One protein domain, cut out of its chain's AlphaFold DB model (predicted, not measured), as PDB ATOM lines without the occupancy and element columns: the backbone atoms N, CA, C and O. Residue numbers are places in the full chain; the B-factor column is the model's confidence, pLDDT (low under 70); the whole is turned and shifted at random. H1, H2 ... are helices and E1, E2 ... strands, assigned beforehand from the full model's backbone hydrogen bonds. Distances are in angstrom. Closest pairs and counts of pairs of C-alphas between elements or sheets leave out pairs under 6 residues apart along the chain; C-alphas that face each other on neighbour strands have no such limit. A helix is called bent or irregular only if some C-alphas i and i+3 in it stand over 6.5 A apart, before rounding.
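This is residues 63 to 142 of the 530 residues of an uncharacterized protein of Gemmatimonadales bacterium (UniProt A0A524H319). A strongly twisted wall of three long, bent strands, E1, E2 and E3, runs back and forth, with the short strands E4 and E5 along the far side of E3 and one short helix, H1, packed over the sheet near the first residues of E1 and the last of E2. The long link from E4 to E5 folds back along E4 before E5 joins E3. The printed part has 80 residues, with one named helix, H1, which comes first along the chain, and five named strands, E1 to E5, which follow it; the five strands make one branched sheet whose neighbour pairs, E1 and E2, E2 and E3, E3 and E4, and E3 and E5, are antiparallel, and the class is mostly strand. The whole is compact, with a radius of gyration of the C-alphas of 12.1 A, and spans 35 by 29 by 18 A.

H1 holds residues 63 to 70, 10.6 A from first to last C-alpha, and begins with C-alpha 63 at (-50.970, 49.801, 43.015). E1, residues 75 to 86, is the longest strand by residues, with 12; it measures 27.5 A, bends by 73 degrees at residue 81 and ends with C-alpha 86 at (-26.243, 43.163, 36.597). E2, residues 89 to 99, measures 28.9 A and bends by 60 degrees at residue 92. E3, residues 105 to 115, measures 24.7 A and bends by 79 degrees at residue 112. E4 holds residues 121 to 124 and measures 10.2 A. E5, residues 137 to 141, measures 10.8 A and ends with C-alpha 141 at (-41.536, 29.723, 37.243).

E1, E2, E3 and E4 form a meander, each strand the antiparallel neighbour of the one before. E1 and E2 are a hairpin, with 161 degrees between their directions; N 82 and O 93 are within hydrogen-bond range at 2.9 A, as are N 91 and O 84 at 2.9 A. E3 lies on the other side of E2 from E1. E2 and E3 are a hairpin at 137 degrees, with N 94 and O 110 within hydrogen-bond range at 2.7 A. E3 has three neighbours: E2 lies on one side of it, E4 and E5 on the other. This pairing is staggered: E3 pairs with E5 over its residues 105 to 108 and with E4 over its residues 109 to 115. E3 and E4 are a hairpin at 121 degrees, with N 111 and O 122 within hydrogen-bond range at 2.7 A. E3 and E5 are antiparallel at 150 degrees, with N 107 and O 139 within hydrogen-bond range at 2.8 A. The closest C-alphas of E4 and E5 are those of Tyr 124 and Phe 138, 6.0 A apart. E1, E4 and E5 are edge strands, and E1 is apart from both E4 and E5. H1 is on the sheet; its closest C-alpha pair with E1 is Gly 66 and Leu 76 at 6.4 A, and with E2 Val 69 and Arg 98 at 7.0 A. In H1 every O i to N i+4 pair is within hydrogen-bond range.

The two C-alphas farthest apart are those of Ser 73 and Gly 88, at 36.0 A, and the sheet's C-alphas lie up to 7.2 A off its best plane. The printed part, residues 63 to 142, has no cut. The links from H1 to E1, E1 to E2, E2 to E3 and E3 to E4 are tight. The link from E4 to E5 is long, residues 125 to 136, and its residues 132 to 133 pair antiparallel with residues 122 to 123 of E4. The mean pLDDT of the printed part is 85.1, and the model's confidence is under 70 at residues 71 to 73 and at residue 129.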
ATOM      1  N   ALA A  63     -49.755  49.508  43.770       82.56
ATOM      2  CA  ALA A  63     -50.970  49.801  43.015       82.56
ATOM      3  C   ALA A  63     -50.684  50.089  41.530       82.56
ATOM      4  O   ALA A  63     -51.339  49.507  40.663       82.56
ATOM      5  N   SER A  64     -49.675  50.918  41.220       85.31
ATOM      6  CA  SER A  64     -49.308  51.217  39.828       85.31
ATOM      7  C   SER A  64     -48.765  49.976  39.116       85.31
ATOM      8  O   SER A  64     -49.143  49.707  37.981       85.31
ATOM      9  N   ILE A  65     -47.937  49.176  39.798       87.38
ATOM     10  CA  ILE A  65     -47.425  47.894  39.297       87.38
ATOM     11  C   ILE A  65     -48.563  46.898  39.076       87.38
ATOM     12  O   ILE A  65     -48.567  46.203  38.067       87.38
ATOM     13  N   GLY A  66     -49.539  46.832  39.985       84.69
ATOM     14  CA  GLY A  66     -50.690  45.947  39.838       84.69
ATOM     15  C   GLY A  66     -51.467  46.237  38.567       84.69
ATOM     16  O   GLY A  66     -51.630  45.338  37.750       84.69
ATOM     17  N   ARG A  67     -51.831  47.501  38.334       81.38
ATOM     18  CA  ARG A  67     -52.509  47.908  37.094       81.38
ATOM     19  C   ARG A  67     -51.659  47.648  35.849       81.38
ATOM     20  O   ARG A  67     -52.187  47.171  34.852       81.38
ATOM     21  N   LEU A  68     -50.346  47.882  35.940       77.88
ATOM     22  CA  LEU A  68     -49.391  47.646  34.856       77.88
ATOM     23  C   LEU A  68     -49.353  46.180  34.396       77.88
ATOM     24  O   LEU A  68     -49.091  45.930  33.223       77.88
ATOM     25  N   VAL A  69     -49.604  45.213  35.287       76.50
ATOM     26  CA  VAL A  69     -49.507  43.780  34.953       76.50
ATOM     27  C   VAL A  69     -50.847  43.062  34.788       76.50
ATOM     28  O   VAL A  69     -50.855  41.956  34.254       76.50
ATOM     29  N   THR A  70     -51.971  43.640  35.223       70.06
ATOM     30  CA  THR A  70     -53.288  42.967  35.194       70.06
ATOM     31  C   THR A  70     -54.119  43.224  33.934       70.06
ATOM     32  O   THR A  70     -55.187  42.630  33.806       70.06
ATOM     33  N   ALA A  71     -53.662  44.066  32.999       62.12
ATOM     34  CA  ALA A  71     -54.419  44.430  31.791       62.12
ATOM     35  C   ALA A  71     -54.816  43.222  30.900       62.12
ATOM     36  O   ALA A  71     -55.863  43.253  30.263       62.12
ATOM     37  N   ASP A  72     -54.059  42.114  30.941       63.06
ATOM     38  CA  ASP A  72     -54.228  40.948  30.052       63.06
ATOM     39  C   ASP A  72     -54.855  39.705  30.731       63.06
ATOM     40  O   ASP A  72     -54.449  38.570  30.471       63.06
ATOM     41  N   SER A  73     -55.816  39.870  31.651       67.06
ATOM     42  CA  SER A  73     -56.395  38.754  32.446       67.06
ATOM     43  C   SER A  73     -55.369  37.960  33.276       67.06
ATOM     44  O   SER A  73     -55.598  36.805  33.640       67.06
ATOM     45  N   GLN A  74     -54.220  38.565  33.578       79.31
ATOM     46  CA  GLN A  74     -53.182  37.973  34.420       79.31
ATOM     47  C   GLN A  74     -53.436  38.320  35.885       79.31
ATOM     48  O   GLN A  74     -53.889  39.420  36.206       79.31
ATOM     49  N   THR A  75     -53.108  37.403  36.792       84.56
ATOM     50  CA  THR A  75     -53.172  37.672  38.228       84.56
ATOM     51  C   THR A  75     -51.809  38.115  38.746       84.56
ATOM     52  O   THR A  75     -50.778  37.497  38.471       84.56
ATOM     53  N   LEU A  76     -51.795  39.199  39.522       88.56
ATOM     54  CA  LEU A  76     -50.627  39.600  40.299       88.56
ATOM     55  C   LEU A  76     -50.581  38.772  41.587       88.56
ATOM     56  O   LEU A  76     -51.426  38.948  42.463       88.56
ATOM     57  N   GLU A  77     -49.573  37.912  41.741       89.56
ATOM     58  CA  GLU A  77     -49.401  37.123  42.972       89.56
ATOM     59  C   GLU A  77     -48.357  37.707  43.924       89.56
ATOM     60  O   GLU A  77     -48.445  37.507  45.136       89.56
ATOM     61  N   SER A  78     -47.369  38.439  43.405       90.94
ATOM     62  CA  SER A  78     -46.366  39.124  44.223       90.94
ATOM     63  C   SER A  78     -45.783  40.324  43.483       90.94
ATOM     64  O   SER A  78     -45.545  40.245  42.283       90.94
ATOM     65  N   ALA A  79     -45.540  41.418  44.196       92.19
ATOM     66  CA  ALA A  79     -44.791  42.580  43.724       92.19
ATOM     67  C   ALA A  79     -44.027  43.146  44.919       92.19
ATOM     68  O   ALA A  79     -44.648  43.602  45.887       92.19
ATOM     69  N   VAL A  80     -42.700  43.060  44.873       91.75
ATOM     70  CA  VAL A  80     -41.820  43.470  45.973       91.75
ATOM     71  C   VAL A  80     -40.611  44.223  45.442       91.75
ATOM     72  O   VAL A  80     -40.082  43.882  44.386       91.75
ATOM     73  N   GLN A  81     -40.165  45.233  46.183       91.06
ATOM     74  CA  GLN A  81     -38.892  45.895  45.914       91.06
ATOM     75  C   GLN A  81     -37.748  45.002  46.391       91.06
ATOM     76  O   GLN A  81     -37.791  44.453  47.494       91.06
ATOM     77  N   THR A  82     -36.751  44.826  45.535       91.25
ATOM     78  CA  THR A  82     -35.544  44.049  45.802       91.25
ATOM     79  C   THR A  82     -34.429  44.504  44.863       91.25
ATOM     80  O   THR A  82     -34.578  45.478  44.125       91.25
ATOM     81  N   THR A  83     -33.294  43.822  44.889       90.38
ATOM     82  CA  THR A  83     -32.183  44.084  43.983       90.38
ATOM     83  C   THR A  83     -31.892  42.895  43.088       90.38
ATOM     84  O   THR A  83     -32.067  41.748  43.493       90.38
ATOM     85  N   ILE A  84     -31.358  43.177  41.905       89.25
ATOM     86  CA  ILE A  84     -30.757  42.180  41.018       89.25
ATOM     87  C   ILE A  84     -29.301  42.541  40.734       89.25
ATOM     88  O   ILE A  84     -28.934  43.717  40.718       89.25
ATOM     89  N   ALA A  85     -28.476  41.522  40.514       86.31
ATOM     90  CA  ALA A  85     -27.104  41.701  40.064       86.31
ATOM     91  C   ALA A  85     -27.070  41.813  38.531       86.31
ATOM     92  O   ALA A  85     -27.603  40.949  37.838       86.31
ATOM     93  N   MET A  86     -26.429  42.865  38.021       78.12
ATOM     94  CA  MET A  86     -26.243  43.163  36.597       78.12
ATOM     95  C   MET A  86     -24.787  43.560  36.360       78.12
ATOM     96  O   MET A  86     -24.370  44.624  36.799       78.12
ATOM     97  N   ASN A  87     -23.991  42.706  35.705       70.69
ATOM     98  CA  ASN A  87     -22.562  42.949  35.432       70.69
ATOM     99  C   ASN A  87     -21.750  43.442  36.650       70.69
ATOM    100  O   ASN A  87     -20.949  44.367  36.551       70.69
ATOM    101  N   GLY A  88     -21.976  42.849  37.825       71.44
ATOM    102  CA  GLY A  88     -21.301  43.247  39.066       71.44
ATOM    103  C   GLY A  88     -21.873  44.503  39.740       71.44
ATOM    104  O   GLY A  88     -21.527  44.771  40.887       71.44
ATOM    105  N   ALA A  89     -22.793  45.224  39.094       80.19
ATOM    106  CA  ALA A  89     -23.573  46.288  39.713       80.19
ATOM    107  C   ALA A  89     -24.857  45.733  40.343       80.19
ATOM    108  O   ALA A  89     -25.451  44.764  39.866       80.19
ATOM    109  N   THR A  90     -25.306  46.360  41.427       85.44
ATOM    110  CA  THR A  90     -26.590  46.042  42.051       85.44
ATOM    111  C   THR A  90     -27.639  47.060  41.628       85.44
ATOM    112  O   THR A  90     -27.439  48.260  41.798       85.44
ATOM    113  N   VAL A  91     -28.751  46.577  41.075       87.19
ATOM    114  CA  VAL A  91     -29.820  47.417  40.525       87.19
ATOM    115  C   VAL A  91     -31.102  47.226  41.340       87.19
ATOM    116  O   VAL A  91     -31.557  46.084  41.464       87.19
ATOM    117  N   PRO A  92     -31.713  48.299  41.880       89.88
ATOM    118  CA  PRO A  92     -33.001  48.213  42.561       89.88
ATOM    119  C   PRO A  92     -34.146  48.036  41.554       89.88
ATOM    120  O   PRO A  92     -34.281  48.787  40.582       89.88
ATOM    121  N   VAL A  93     -34.989  47.038  41.801       92.81
ATOM    122  CA  VAL A  93     -36.118  46.669  40.946       92.81
ATOM    123  C   VAL A  93     -37.350  46.284  41.761       92.81
ATOM    124  O   VAL A  93     -37.263  45.842  42.903       92.81
ATOM    125  N   TRP A  94     -38.513  46.364  41.127       93.69
ATOM    126  CA  TRP A  94     -39.691  45.600  41.501       93.69
ATOM    127  C   TRP A  94     -39.612  44.216  40.868       93.69
ATOM    128  O   TRP A  94     -39.681  44.082  39.643       93.69
ATOM    129  N   LEU A  95     -39.499  43.183  41.700       94.88
ATOM    130  CA  LEU A  95     -39.656  41.804  41.264       94.88
ATOM    131  C   LEU A  95     -41.137  41.435  41.346       94.88
ATOM    132  O   LEU A  95     -41.749  41.462  42.419       94.88
ATOM    133  N   VAL A  96     -41.723  41.131  40.191       94.62
ATOM    134  CA  VAL A  96     -43.167  40.950  40.035       94.62
ATOM    135  C   VAL A  96     -43.462  39.554  39.521       94.62
ATOM    136  O   VAL A  96     -42.973  39.165  38.466       94.62
ATOM    137  N   LEU A  97     -44.293  38.809  40.244       94.19
ATOM    138  CA  LEU A  97     -44.817  37.524  39.810       94.19
ATOM    139  C   LEU A  97     -46.226  37.707  39.249       94.19
ATOM    140  O   LEU A  97     -47.168  37.987  39.998       94.19
ATOM    141  N   ARG A  98     -46.358  37.478  37.944       91.19
ATOM    142  CA  ARG A  98     -47.643  37.442  37.242       91.19
ATOM    143  C   ARG A  98     -47.960  36.023  36.793       91.19
ATOM    144  O   ARG A  98     -47.082  35.302  36.310       91.19
ATOM    145  N   VAL A  99     -49.213  35.622  36.946       89.88
ATOM    146  CA  VAL A  99     -49.677  34.287  36.572       89.88
ATOM    147  C   VAL A  99     -50.753  34.427  35.496       89.88
ATOM    148  O   VAL A  99     -51.801  35.019  35.755       89.88
ATOM    149  N   PRO A 100     -50.504  33.936  34.271       86.62
ATOM    150  CA  PRO A 100     -51.526  33.915  33.235       86.62
ATOM    151  C   PRO A 100     -52.592  32.842  33.532       86.62
ATOM    152  O   PRO A 100     -52.321  31.900  34.282       86.62
ATOM    153  N   PRO A 101     -53.785  32.922  32.908       82.50
ATOM    154  CA  PRO A 101     -54.815  31.884  33.028       82.50
ATOM    155  C   PRO A 101     -54.317  30.501  32.589       82.50
ATOM    156  O   PRO A 101     -54.697  29.477  33.160       82.50
ATOM    157  N   THR A 102     -53.451  30.475  31.574       78.81
ATOM    158  CA  THR A 102     -52.810  29.278  31.034       78.81
ATOM    159  C   THR A 102     -51.316  29.537  30.829       78.81
ATOM    160  O   THR A 102     -50.910  30.613  30.400       78.81
ATOM    161  N   GLY A 103     -50.480  28.542  31.135       82.31
ATOM    162  CA  GLY A 103     -49.025  28.628  30.971       82.31
ATOM    163  C   GLY A 103     -48.241  28.854  32.272       82.31
ATOM    164  O   GLY A 103     -48.811  28.831  33.367       82.31
ATOM    165  N   PRO A 104     -46.906  28.984  32.174       87.19
ATOM    166  CA  PRO A 104     -46.040  29.186  33.328       87.19
ATOM    167  C   PRO A 104     -46.193  30.600  33.892       87.19
ATOM    168  O   PRO A 104     -46.478  31.553  33.167       87.19
ATOM    169  N   ALA A 105     -45.949  30.744  35.191       91.69
ATOM    170  CA  ALA A 105     -45.895  32.062  35.801       91.69
ATOM    171  C   ALA A 105     -44.634  32.804  35.331       91.69
ATOM    172  O   ALA A 105     -43.564  32.207  35.196       91.69
ATOM    173  N   ALA A 106     -44.754  34.104  35.087       92.88
ATOM    174  CA  ALA A 106     -43.652  34.945  34.641       92.88
ATOM    175  C   ALA A 106     -43.193  35.855  35.782       92.88
ATOM    176  O   ALA A 106     -44.001  36.489  36.460       92.88
ATOM    177  N   VAL A 107     -41.881  35.929  35.965       95.12
ATOM    178  CA  VAL A 107     -41.227  36.870  36.868       95.12
ATOM    179  C   VAL A 107     -40.725  38.037  36.024       95.12
ATOM    180  O   VAL A 107     -39.996  37.826  35.055       95.12
ATOM    181  N   LEU A 108     -41.124  39.258  36.364       94.69
ATOM    182  CA  LEU A 108     -40.636  40.501  35.765       94.69
ATOM    183  C   LEU A 108     -39.687  41.195  36.742       94.69
ATOM    184  O   LEU A 108     -39.913  41.134  37.949       94.69
ATOM    185  N   ALA A 109     -38.682  41.892  36.220       94.50
ATOM    186  CA  ALA A 109     -37.808  42.763  36.996       94.50
ATOM    187  C   ALA A 109     -37.908  44.185  36.434       94.50
ATOM    188  O   ALA A 109     -37.300  44.482  35.409       94.50
ATOM    189  N   ILE A 110     -38.711  45.038  37.071       93.12
ATOM    190  CA  ILE A 110     -39.011  46.403  36.613       93.12
ATOM    191  C   ILE A 110     -38.123  47.384  37.387       93.12
ATOM    192  O   ILE A 110     -38.136  47.374  38.612       93.12
ATOM    193  N   GLY A 111     -37.348  48.230  36.712       90.88
ATOM    194  CA  GLY A 111     -36.464  49.216  37.340       90.88
ATOM    195  C   GLY A 111     -37.213  50.186  38.251       90.88
ATOM    196  O   GLY A 111     -38.198  50.789  37.833       90.88
ATOM    197  N   ASP A 112     -36.745  50.345  39.492       88.31
ATOM    198  CA  ASP A 112     -37.487  51.100  40.511       88.31
ATOM    199  C   ASP A 112     -37.347  52.624  40.357       88.31
ATOM    200  O   ASP A 112     -38.316  53.360  40.528       88.31
ATOM    201  N   GLY A 113     -36.154  53.103  39.992       81.62
ATOM    202  CA  GLY A 113     -35.841  54.537  39.959       81.62
ATOM    203  C   GLY A 113     -35.545  55.131  38.592       81.62
ATOM    204  O   GLY A 113     -34.979  56.221  38.519       81.62
ATOM    205  N   ALA A 114     -35.921  54.449  37.511       77.56
ATOM    206  CA  ALA A 114     -35.755  54.968  36.160       77.56
ATOM    207  C   ALA A 114     -36.967  54.647  35.279       77.56
ATOM    208  O   ALA A 114     -37.604  53.603  35.417       77.56
ATOM    209  N   THR A 115     -37.248  55.554  34.347       83.62
ATOM    210  CA  THR A 115     -38.247  55.393  33.286       83.62
ATOM    211  C   THR A 115     -37.579  55.489  31.925       83.62
ATOM    212  O   THR A 115     -36.495  56.061  31.798       83.62
ATOM    213  N   ASP A 116     -38.240  54.972  30.892       80.69
ATOM    214  CA  ASP A 116     -37.820  55.215  29.514       80.69
ATOM    215  C   ASP A 116     -38.038  56.694  29.113       80.69
ATOM    216  O   ASP A 116     -38.605  57.497  29.865       80.69
ATOM    217  N   GLY A 117     -37.607  57.071  27.903       74.62
ATOM    218  CA  GLY A 117     -37.773  58.438  27.381       74.62
ATOM    219  C   GLY A 117     -39.234  58.897  27.226       74.62
ATOM    220  O   GLY A 117     -39.498  60.089  27.084       74.62
ATOM    221  N   ASN A 118     -40.192  57.972  27.297       75.75
ATOM    222  CA  ASN A 118     -41.628  58.220  27.241       75.75
ATOM    223  C   ASN A 118     -42.305  58.114  28.616       75.75
ATOM    224  O   ASN A 118     -43.539  58.037  28.669       75.75
ATOM    225  N   SER A 119     -41.529  58.132  29.706       81.62
ATOM    226  CA  SER A 119     -42.017  57.977  31.080       81.62
ATOM    227  C   SER A 119     -42.645  56.601  31.369       81.62
ATOM    228  O   SER A 119     -43.405  56.452  32.324       81.62
ATOM    229  N   GLY A 120     -42.369  55.595  30.540       85.38
ATOM    230  CA  GLY A 120     -42.792  54.208  30.721       85.38
ATOM    231  C   GLY A 120     -41.834  53.395  31.603       85.38
ATOM    232  O   GLY A 120     -40.741  53.864  31.939       85.38
ATOM    233  N   PRO A 121     -42.230  52.173  31.997       88.38
ATOM    234  CA  PRO A 121     -41.386  51.284  32.783       88.38
ATOM    235  C   PRO A 121     -40.171  50.806  31.989       88.38
ATOM    236  O   PRO A 121     -40.264  50.508  30.799       88.38
ATOM    237  N   LEU A 122     -39.045  50.680  32.686       88.94
ATOM    238  CA  LEU A 122     -37.880  49.936  32.220       88.94
ATOM    239  C   LEU A 122     -37.869  48.568  32.891       88.94
ATOM    240  O   LEU A 122     -38.126  48.471  34.087       88.94
ATOM    241  N   SER A 123     -37.546  47.520  32.147       90.31
ATOM    242  CA  SER A 123     -37.468  46.152  32.657       90.31
ATOM    243  C   SER A 123     -36.156  45.484  32.269       90.31
ATOM    244  O   SER A 123     -35.524  45.854  31.285       90.31
ATOM    245  N   TYR A 124     -35.762  44.463  33.017       89.38
ATOM    246  CA  TYR A 124     -34.514  43.735  32.805       89.38
ATOM    247  C   TYR A 124     -34.762  42.276  32.423       89.38
ATOM    248  O   TYR A 124     -35.780  41.683  32.793       89.38
ATOM    249  N   ARG A 125     -33.798  41.680  31.713       86.44
ATOM    250  CA  ARG A 125     -33.764  40.247  31.383       86.44
ATOM    251  C   ARG A 125     -32.633  39.557  32.134       86.44
ATOM    252  O   ARG A 125     -31.598  40.166  32.385       86.44
ATOM    253  N   ALA A 126     -32.821  38.287  32.479       85.50
ATOM    254  CA  ALA A 126     -31.757  37.506  33.094       85.50
ATOM    255  C   ALA A 126     -30.578  37.338  32.121       85.50
ATOM    256  O   ALA A 126     -30.773  36.954  30.969       85.50
ATOM    257  N   GLY A 127     -29.362  37.616  32.599       76.88
ATOM    258  CA  GLY A 127     -28.125  37.489  31.818       76.88
ATOM    259  C   GLY A 127     -27.848  38.638  30.845       76.88
ATOM    260  O   GLY A 127     -26.819  38.615  30.178       76.88
ATOM    261  N   ASP A 128     -28.730  39.633  30.771       76.50
ATOM    262  CA  ASP A 128     -28.485  40.862  30.022       76.50
ATOM    263  C   ASP A 128     -27.945  41.958  30.945       76.50
ATOM    264  O   ASP A 128     -28.091  41.884  32.158       76.50
ATOM    265  N   SER A 129     -27.341  42.987  30.367       69.00
ATOM    266  CA  SER A 129     -26.828  44.164  31.070       69.00
ATOM    267  C   SER A 129     -27.633  45.433  30.797       69.00
ATOM    268  O   SER A 129     -27.485  46.418  31.520       69.00
ATOM    269  N   LEU A 130     -28.495  45.415  29.777       76.12
ATOM    270  CA  LEU A 130     -29.272  46.576  29.361       76.12
ATOM    271  C   LEU A 130     -30.703  46.540  29.906       76.12
ATOM    272  O   LEU A 130     -31.347  45.492  30.003       76.12
ATOM    273  N   ALA A 131     -31.211  47.727  30.229       82.25
ATOM    274  CA  ALA A 131     -32.620  47.938  30.521       82.25
ATOM    275  C   ALA A 131     -33.425  48.043  29.215       82.25
ATOM    276  O   ALA A 131     -33.005  48.692  28.257       82.25
ATOM    277  N   TYR A 132     -34.613  47.447  29.200       83.88
ATOM    278  CA  TYR A 132     -35.526  47.414  28.063       83.88
ATOM    279  C   TYR A 132     -36.768  48.266  28.334       83.88
ATOM    280  O   TYR A 132     -37.375  48.113  29.396       83.88
ATOM    281  N   PRO A 133     -37.206  49.110  27.385       86.25
ATOM    282  CA  PRO A 133     -38.503  49.775  27.474       86.25
ATOM    283  C   PRO A 133     -39.659  48.770  27.539       86.25
ATOM    284  O   PRO A 133     -39.689  47.785  26.797       86.25
ATOM    285  N   GLY A 134     -40.638  49.045  28.399       84.19
ATOM    286  CA  GLY A 134     -41.822  48.213  28.585       84.19
ATOM    287  C   GLY A 134     -41.610  47.045  29.550       84.19
ATOM    288  O   GLY A 134     -40.701  47.038  30.379       84.19
ATOM    289  N   LEU A 135     -42.500  46.055  29.469       87.25
ATOM    290  CA  LEU A 135     -42.479  44.866  30.319       87.25
ATOM    291  C   LEU A 135     -41.835  43.695  29.585       87.25
ATOM    292  O   LEU A 135     -42.388  43.190  28.608       87.25
ATOM    293  N   VAL A 136     -40.702  43.216  30.095       88.94
ATOM    294  CA  VAL A 136     -40.059  41.995  29.595       88.94
ATOM    295  C   VAL A 136     -39.942  40.963  30.704       88.94
ATOM    296  O   VAL A 136     -39.695  41.294  31.863       88.94
ATOM    297  N   THR A 137     -40.140  39.696  30.345       92.50
ATOM    298  CA  THR A 137     -39.986  38.584  31.283       92.50
ATOM    299  C   THR A 137     -38.519  38.438  31.673       92.50
ATOM    300  O   THR A 137     -37.664  38.262  30.808       92.50
ATOM    301  N   PHE A 138     -38.249  38.491  32.976       92.88
ATOM    302  CA  PHE A 138     -36.926  38.259  33.545       92.88
ATOM    303  C   PHE A 138     -36.619  36.760  33.591       92.88
ATOM    304  O   PHE A 138     -35.582  36.323  33.104       92.88
ATOM    305  N   THR A 139     -37.548  35.966  34.132       93.56
ATOM    306  CA  THR A 139     -37.501  34.497  34.125       93.56
ATOM    307  C   THR A 139     -38.910  33.913  34.266       93.56
ATOM    308  O   THR A 139     -39.880  34.649  34.454       93.56
ATOM    309  N   THR A 140     -39.056  32.594  34.172       93.25
ATOM    310  CA  THR A 140     -40.332  31.901  34.379       93.25
ATOM    311  C   THR A 140     -40.245  30.934  35.551       93.25
ATOM    312  O   THR A 140     -39.207  30.334  35.824       93.25
ATOM    313  N   LEU A 141     -41.359  30.783  36.263       90.88
ATOM    314  CA  LEU A 141     -41.536  29.723  37.243       90.88
ATOM    315  C   LEU A 141     -42.279  28.557  36.583       90.88
ATOM    316  O   LEU A 141     -43.308  28.774  35.930       90.88
ATOM    317  N   PRO A 142     -41.808  27.311  36.766       85.38
ATOM    318  CA  PRO A 142     -42.517  26.155  36.245       85.38
ATOM    319  C   PRO A 142     -43.915  26.071  36.873       85.38
ATOM    320  O   PRO A 142     -44.128  26.485  38.011       85.38
TER     321      PRO A 142